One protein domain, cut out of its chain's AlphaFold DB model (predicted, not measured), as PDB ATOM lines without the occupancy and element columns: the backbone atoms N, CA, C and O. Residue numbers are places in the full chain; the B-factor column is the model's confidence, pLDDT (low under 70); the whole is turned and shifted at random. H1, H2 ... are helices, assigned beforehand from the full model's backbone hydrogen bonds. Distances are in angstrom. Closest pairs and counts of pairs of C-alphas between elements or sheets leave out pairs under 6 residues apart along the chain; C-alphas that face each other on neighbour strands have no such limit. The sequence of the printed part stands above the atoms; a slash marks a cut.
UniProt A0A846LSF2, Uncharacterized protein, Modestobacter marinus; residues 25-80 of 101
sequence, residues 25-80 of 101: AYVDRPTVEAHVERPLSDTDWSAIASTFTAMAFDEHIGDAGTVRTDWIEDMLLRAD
ATOM      1  N   ALA A  25     114.083 115.467 135.793       73.06
ATOM      2  CA  ALA A  25     113.585 115.698 137.142       73.06
ATOM      3  C   ALA A  25     112.808 117.012 137.181       73.06
ATOM      4  O   ALA A  25     113.276 118.029 136.667       73.06
ATOM      5  N   TYR A  26     111.647 117.011 137.827       73.75
ATOM      6  CA  TYR A  26     110.868 118.224 138.035       73.75
ATOM      7  C   TYR A  26     110.371 118.306 139.467       73.75
ATOM      8  O   TYR A  26     109.800 117.356 139.998       73.75
ATOM      9  N   VAL A  27     110.578 119.475 140.063       77.38
ATOM     10  CA  VAL A  27     110.060 119.846 141.374       77.38
ATOM     11  C   VAL A  27     109.583 121.278 141.274       77.38
ATOM     12  O   VAL A  27     110.337 122.161 140.863       77.38
ATOM     13  N   ASP A  28     108.340 121.517 141.668       81.81
ATOM     14  CA  ASP A  28     107.805 122.861 141.780       81.81
ATOM     15  C   ASP A  28     107.615 123.289 143.228       81.81
ATOM     16  O   ASP A  28     107.619 122.493 144.170       81.81
ATOM     17  N   ARG A  29     107.464 124.601 143.396       84.50
ATOM     18  CA  ARG A  29     107.285 125.222 144.703       84.50
ATOM     19  C   ARG A  29     106.091 124.648 145.473       84.50
ATOM     20  O   ARG A  29     106.308 124.315 146.632       84.50
ATOM     21  N   PRO A  30     104.892 124.457 144.884       83.38
ATOM     22  CA  PRO A  30     103.779 123.827 145.592       83.38
ATOM     23  C   PRO A  30     104.112 122.430 146.127       83.38
ATOM     24  O   PRO A  30     103.751 122.122 147.260       83.38
ATOM     25  N   THR A  31     104.835 121.606 145.359       82.44
ATOM     26  CA  THR A  31     105.281 120.281 145.821       82.44
ATOM     27  C   THR A  31     106.194 120.395 147.038       82.44
ATOM     28  O   THR A  31     105.996 119.690 148.028       82.44
ATOM     29  N   VAL A  32     107.166 121.310 147.006       82.44
ATOM     30  CA  VAL A  32     108.086 121.506 148.136       82.44
ATOM     31  C   VAL A  32     107.369 122.088 149.347       82.44
ATOM     32  O   VAL A  32     107.577 121.609 150.453       82.44
ATOM     33  N   GLU A  33     106.500 123.078 149.161       86.00
ATOM     34  CA  GLU A  33     105.708 123.697 150.233       86.00
ATOM     35  C   GLU A  33     104.779 122.694 150.921       86.00
ATOM     36  O   GLU A  33     104.670 122.702 152.149       86.00
ATOM     37  N   ALA A  34     104.150 121.803 150.147       80.75
ATOM     38  CA  ALA A  34     103.369 120.695 150.683       80.75
ATOM     39  C   ALA A  34     104.242 119.757 151.526       80.75
ATOM     40  O   ALA A  34     103.822 119.324 152.594       80.75
ATOM     41  N   HIS A  35     105.468 119.493 151.075       79.44
ATOM     42  CA  HIS A  35     106.405 118.616 151.766       79.44
ATOM     43  C   HIS A  35     107.002 119.242 153.042       79.44
ATOM     44  O   HIS A  35     107.165 118.559 154.048       79.44
ATOM     45  N   VAL A  36     107.306 120.545 153.045       81.81
ATOM     46  CA  VAL A  36     107.784 121.257 154.248       81.81
ATOM     47  C   VAL A  36     106.649 121.695 155.183       81.81
ATOM     48  O   VAL A  36     106.922 122.272 156.242       81.81
ATOM     49  N   GLU A  37     105.397 121.438 154.789       84.81
ATOM     50  CA  GLU A  37     104.154 121.809 155.479       84.81
ATOM     51  C   GLU A  37     104.067 123.307 155.822       84.81
ATOM     52  O   GLU A  37     103.486 123.729 156.829       84.81
ATOM     53  N   ARG A  38     104.678 124.151 154.986       86.75
ATOM     54  CA  ARG A  38     104.660 125.607 155.144       86.75
ATOM     55  C   ARG A  38     104.873 126.312 153.806       86.75
ATOM     56  O   ARG A  38     105.611 125.802 152.967       86.75
ATOM     57  N   PRO A  39     104.322 127.523 153.629       88.31
ATOM     58  CA  PRO A  39     104.720 128.366 152.513       88.31
ATOM     59  C   PRO A  39     106.201 128.747 152.642       88.31
ATOM     60  O   PRO A  39     106.705 129.013 153.744       88.31
ATOM     61  N   LEU A  40     106.895 128.777 151.509       84.94
ATOM     62  CA  LEU A  40     108.280 129.223 151.422       84.94
ATOM     63  C   LEU A  40     108.306 130.721 151.129       84.94
ATOM     64  O   LEU A  40     107.433 131.244 150.437       84.94
ATOM     65  N   SER A  41     109.306 131.430 151.652       90.12
ATOM     66  CA  SER A  41     109.618 132.772 151.155       90.12
ATOM     67  C   SER A  41     110.276 132.669 149.771       90.12
ATOM     68  O   SER A  41     110.774 131.605 149.401       90.12
ATOM     69  N   ASP A  42     110.316 133.755 148.997       90.12
ATOM     70  CA  ASP A  42     111.036 133.742 147.712       90.12
ATOM     71  C   ASP A  42     112.539 133.482 147.902       90.12
ATOM     72  O   ASP A  42     113.163 132.818 147.075       90.12
ATOM     73  N   THR A  43     113.107 133.934 149.024       87.12
ATOM     74  CA  THR A  43     114.499 133.660 149.403       87.12
ATOM     75  C   THR A  43     114.704 132.183 149.749       87.12
ATOM     76  O   THR A  43     115.649 131.577 149.248       87.12
ATOM     77  N   ASP A  44     113.808 131.586 150.545       83.00
ATOM     78  CA  ASP A  44     113.857 130.159 150.906       83.00
ATOM     79  C   ASP A  44     113.731 129.298 149.643       83.00
ATOM     80  O   ASP A  44     114.507 128.370 149.425       83.00
ATOM     81  N   TRP A  45     112.772 129.641 148.777       87.56
ATOM     82  CA  TRP A  45     112.571 128.960 147.506       87.56
ATOM     83  C   TRP A  45     113.800 129.077 146.608       87.56
ATOM     84  O   TRP A  45     114.227 128.077 146.047       87.56
ATOM     85  N   SER A  46     114.408 130.261 146.494       85.75
ATOM     86  CA  SER A  46     115.621 130.440 145.691       85.75
ATOM     87  C   SER A  46     116.795 129.613 146.221       85.75
ATOM     88  O   SER A  46     117.559 129.074 145.420       85.75
ATOM     89  N   ALA A  47     116.951 129.509 147.543       84.81
ATOM     90  CA  ALA A  47     117.994 128.695 148.156       84.81
ATOM     91  C   ALA A  47     117.780 127.205 147.851       84.81
ATOM     92  O   ALA A  47     118.691 126.555 147.344       84.81
ATOM     93  N   ILE A  48     116.564 126.690 148.052       80.31
ATOM     94  CA  ILE A  48     116.211 125.292 147.758       80.31
ATOM     95  C   ILE A  48     116.307 124.997 146.256       80.31
ATOM     96  O   ILE A  48     116.899 124.006 145.851       80.31
ATOM     97  N   ALA A  49     115.786 125.873 145.398       83.44
ATOM     98  CA  ALA A  49     115.825 125.676 143.952       83.44
ATOM     99  C   ALA A  49     117.260 125.593 143.413       83.44
ATOM    100  O   ALA A  49     117.521 124.856 142.466       83.44
ATOM    101  N   SER A  50     118.201 126.313 144.034       81.38
ATOM    102  CA  SER A  50     119.613 126.290 143.642       81.38
ATOM    103  C   SER A  50     120.328 124.976 143.967       81.38
ATOM    104  O   SER A  50     121.368 124.690 143.373       81.38
ATOM    105  N   THR A  51     119.786 124.165 144.884       76.75
ATOM    106  CA  THR A  51     120.372 122.865 145.222       76.75
ATOM    107  C   THR A  51     119.923 121.778 144.243       76.75
ATOM    108  O   THR A  51     120.678 120.830 144.009       76.75
ATOM    109  N   PHE A  52     118.751 121.920 143.611       74.00
ATOM    110  CA  PHE A  52     118.264 121.005 142.576       74.00
ATOM    111  C   PHE A  52     119.140 121.074 141.316       74.00
ATOM    112  O   PHE A  52     118.945 121.899 140.424       74.00
ATOM    113  N   THR A  53     120.124 120.181 141.242       71.31
ATOM    114  CA  THR A  53     121.056 120.062 140.115       71.31
ATOM    115  C   THR A  53     120.915 118.704 139.440       71.31
ATOM    116  O   THR A  53     120.558 117.720 140.086       71.31
ATOM    117  N   ALA A  54     121.259 118.632 138.150       66.00
ATOM    118  CA  ALA A  54     121.299 117.366 137.412       66.00
ATOM    119  C   ALA A  54     122.201 116.324 138.100       66.00
ATOM    120  O   ALA A  54     121.833 115.166 138.195       66.00
ATOM    121  N   MET A  55     123.325 116.751 138.690       63.66
ATOM    122  CA  MET A  55     124.217 115.856 139.439       63.66
ATOM    123  C   MET A  55     123.575 115.274 140.705       63.66
ATOM    124  O   MET A  55     123.817 114.117 141.035       63.66
ATOM    125  N   ALA A  56     122.766 116.059 141.424       63.00
ATOM    126  CA  ALA A  56     122.039 115.567 142.596       63.00
ATOM    127  C   ALA A  56     120.926 114.578 142.211       63.00
ATOM    128  O   ALA A  56     120.601 113.680 142.985       63.00
ATOM    129  N   PHE A  57     120.371 114.732 141.007       63.62
ATOM    130  CA  PHE A  57     119.417 113.795 140.430       63.62
ATOM    131  C   PHE A  57     120.090 112.497 139.954       63.62
ATOM    132  O   PHE A  57     119.592 111.425 140.282       63.62
ATOM    133  N   ASP A  58     121.247 112.577 139.284       64.56
ATOM    134  CA  ASP A  58     122.028 111.413 138.825       64.56
ATOM    135  C   ASP A  58     122.434 110.482 139.981       64.56
ATOM    136  O   ASP A  58     122.423 109.261 139.832       64.56
ATOM    137  N   GLU A  59     122.734 111.046 141.159       61.41
ATOM    138  CA  GLU A  59     123.022 110.294 142.394       61.41
ATOM    139  C   GLU A  59     121.823 109.437 142.866       61.41
ATOM    140  O   GLU A  59     122.009 108.457 143.587       61.41
ATOM    141  N   HIS A  60     120.601 109.763 142.423       57.50
ATOM    142  CA  HIS A  60     119.342 109.122 142.819       57.50
ATOM    143  C   HIS A  60     118.665 108.313 141.697       57.50
ATOM    144  O   HIS A  60     117.546 107.825 141.888       57.50
ATOM    145  N   ILE A  61     119.320 108.122 140.544       56.03
ATOM    146  CA  ILE A  61     118.795 107.275 139.463       56.03
ATOM    147  C   ILE A  61     118.863 105.797 139.889       56.03
ATOM    148  O   ILE A  61     119.887 105.128 139.764       56.03
ATOM    149  N   GLY A  62     117.745 105.278 140.401       53.78
ATOM    150  CA  GLY A  62     117.387 103.862 140.268       53.78
ATOM    151  C   GLY A  62     116.774 103.588 138.888       53.78
ATOM    152  O   GLY A  62     116.490 104.532 138.155       53.78
ATOM    153  N   ASP A  63     116.577 102.309 138.541       45.19
ATOM    154  CA  ASP A  63     116.082 101.852 137.229       45.19
ATOM    155  C   ASP A  63     115.008 102.768 136.607       45.19
ATOM    156  O   ASP A  63     114.059 103.213 137.269       45.19
ATOM    157  N   ALA A  64     115.177 103.024 135.306       42.62
ATOM    158  CA  ALA A  64     114.355 103.924 134.507       42.62
ATOM    159  C   ALA A  64     112.846 103.716 134.745       42.62
ATOM    160  O   ALA A  64     112.334 102.598 134.669       42.62
ATOM    161  N   GLY A  65     112.122 104.814 134.985       43.38
ATOM    162  CA  GLY A  65     110.655 104.825 135.056       43.38
ATOM    163  C   GLY A  65     110.046 104.872 136.459       43.38
ATOM    164  O   GLY A  65     108.822 104.808 136.580       43.38
ATOM    165  N   THR A  66     110.843 105.021 137.522       48.44
ATOM    166  CA  THR A  66     110.310 105.234 138.878       48.44
ATOM    167  C   THR A  66     110.325 106.713 139.265       48.44
ATOM    168  O   THR A  66     111.372 107.326 139.444       48.44
ATOM    169  N   VAL A  67     109.137 107.305 139.416       49.84
ATOM    170  CA  VAL A  67     108.977 108.621 140.051       49.84
ATOM    171  C   VAL A  67     109.209 108.428 141.545       49.84
ATOM    172  O   VAL A  67     108.389 107.797 142.212       49.84
ATOM    173  N   ARG A  68     110.318 108.940 142.080       56.19
ATOM    174  CA  ARG A  68     110.535 108.966 143.530       56.19
ATOM    175  C   ARG A  68     110.506 110.399 144.047       56.19
ATOM    176  O   ARG A  68     110.963 111.318 143.377       56.19
ATOM    177  N   THR A  69     109.917 110.581 145.223       55.66
ATOM    178  CA  THR A  69     109.829 111.858 145.952       55.66
ATOM    179  C   THR A  69     110.742 111.885 147.177       55.66
ATOM    180  O   THR A  69     110.848 112.915 147.827       55.66
ATOM    181  N   ASP A  70     111.395 110.766 147.499       58.19
ATOM    182  CA  ASP A  70     112.322 110.629 148.628       58.19
ATOM    183  C   ASP A  70     113.576 111.497 148.457       58.19
ATOM    184  O   ASP A  70     114.070 112.057 149.428       58.19
ATOM    185  N   TRP A  71     114.033 111.722 147.225       65.56
ATOM    186  CA  TRP A  71     115.144 112.641 146.953       65.56
ATOM    187  C   TRP A  71     114.845 114.105 147.340       65.56
ATOM    188  O   TRP A  71     115.769 114.861 147.633       65.56
ATOM    189  N   ILE A  72     113.570 114.522 147.390       65.69
ATOM    190  CA  ILE A  72     113.186 115.877 147.824       65.69
ATOM    191  C   ILE A  72     113.559 116.085 149.300       65.69
ATOM    192  O   ILE A  72     113.999 117.174 149.668       65.69
ATOM    193  N   GLU A  73     113.462 115.044 150.135       66.50
ATOM    194  CA  GLU A  73     113.848 115.103 151.553       66.50
ATOM    195  C   GLU A  73     115.346 115.371 151.725       66.50
ATOM    196  O   GLU A  73     115.732 116.247 152.503       66.50
ATOM    197  N   ASP A  74     116.190 114.675 150.964       66.75
ATOM    198  CA  ASP A  74     117.645 114.849 151.005       66.75
ATOM    199  C   ASP A  74     118.070 116.245 150.532       66.75
ATOM    200  O   ASP A  74     118.965 116.871 151.112       66.75
ATOM    201  N   MET A  75     117.383 116.787 149.525       67.69
ATOM    202  CA  MET A  75     117.633 118.141 149.030       67.69
ATOM    203  C   MET A  75     117.227 119.223 150.033       67.69
ATOM    204  O   MET A  75     117.941 120.217 150.194       67.69
ATOM    205  N   LEU A  76     116.127 119.012 150.757       69.44
ATOM    206  CA  LEU A  76     115.683 119.899 151.832       69.44
ATOM    207  C   LEU A  76     116.632 119.883 153.033       69.44
ATOM    208  O   LEU A  76     116.898 120.934 153.620       69.44
ATOM    209  N   LEU A  77     117.192 118.716 153.362       69.75
ATOM    210  CA  LEU A  77     118.224 118.582 154.391       69.75
ATOM    211  C   LEU A  77     119.512 119.321 153.997       69.75
ATOM    212  O   LEU A  77     120.079 120.037 154.820       69.75
ATOM    213  N   ARG A  78     119.959 119.203 152.738       68.31
ATOM    214  CA  ARG A  78     121.147 119.918 152.226       68.31
ATOM    215  C   ARG A  78     120.959 121.442 152.189       68.31
ATOM    216  O   ARG A  78     121.937 122.170 152.337       68.31
ATOM    217  N   ALA A  79     119.730 121.921 152.006       65.69
ATOM    218  CA  ALA A  79     119.387 123.344 151.979       65.69
ATOM    219  C   ALA A  79     119.157 123.963 153.376       65.69
ATOM    220  O   ALA A  79     118.649 125.081 153.458       65.69
ATOM    221  N   ASP A  80     119.463 123.236 154.461       65.00
ATOM    222  CA  ASP A  80     119.181 123.631 155.854       65.00
ATOM    223  C   ASP A  80     117.733 124.118 156.053       65.00
ATOM    224  O   ASP A  80     117.439 125.022 156.834       65.00
TER     225      ASP A  80
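Overview. This is residues 25 to 80 of the 101 residues of an uncharacterized protein of Modestobacter marinus (UniProt A0A846LSF2). H2 and H4 meet near their ends as a wide V, and H1 stands at the open side of this V, about perpendicular to both helices and near each of them. H3 and the long link after it, residues 59 to 69, make the other end of the elongated shape, with the link folding back at Asp 63. The printed part has 56 residues with four named helices, in the order H1, H2, H3, H4, and no named strand; the class is all helix. The whole is compact, with a radius of gyration of the C-alphas of 11.3 A, and spans 34 by 19 by 16 A.

Along the chain. H1 is residues 29 to 36, 10.3 A long, beginning at C-alpha 29 at (107.285, 125.222, 144.703). H2 is residues 42 to 51, 14.5 A long. H3 is residues 54 to 58, 6.2 A long. H4 is residues 70 to 78, 13.3 A long, ending at C-alpha 78 at (121.147, 119.918, 152.226).

Arrangement. H1 is close to H2 but not clearly touching, about perpendicular at 88 degrees; their closest C-alphas, Arg 29 and Trp 45, are 7.1 A apart. H1 is likewise close to H4 but not clearly touching, about perpendicular at 81 degrees, with the closest C-alphas, Val 32 and Ile 72, 7.6 A apart. H2 and H4 touch only at their ends, the closest C-alphas being Thr 51 and Met 75 at 6.7 A. They run opposite ways at a steep tilt of 69.6 degrees, only just short of about perpendicular. H2 and H3 meet only through their link. H3 is close to H4 but not clearly touching, with the C-alphas of Phe 57 and Trp 71 closest at 7.9 A; H1 and H3 are apart. Every O i to N i+4 pair is within hydrogen-bond range in H1 and H3, against 5 of 6 in H2 and 4 of 5 in H4.

Size, cuts and confidence. The two C-alphas farthest apart, Ser 41 and Asp 63, are 34.5 A apart. The printed part has no cut. The links H1 to H2 and H2 to H3 are tight; H3 to H4, 11 residues, is long. Residues 54 to 80 of this model have pLDDT under 70; the mean of the printed part is 71.5.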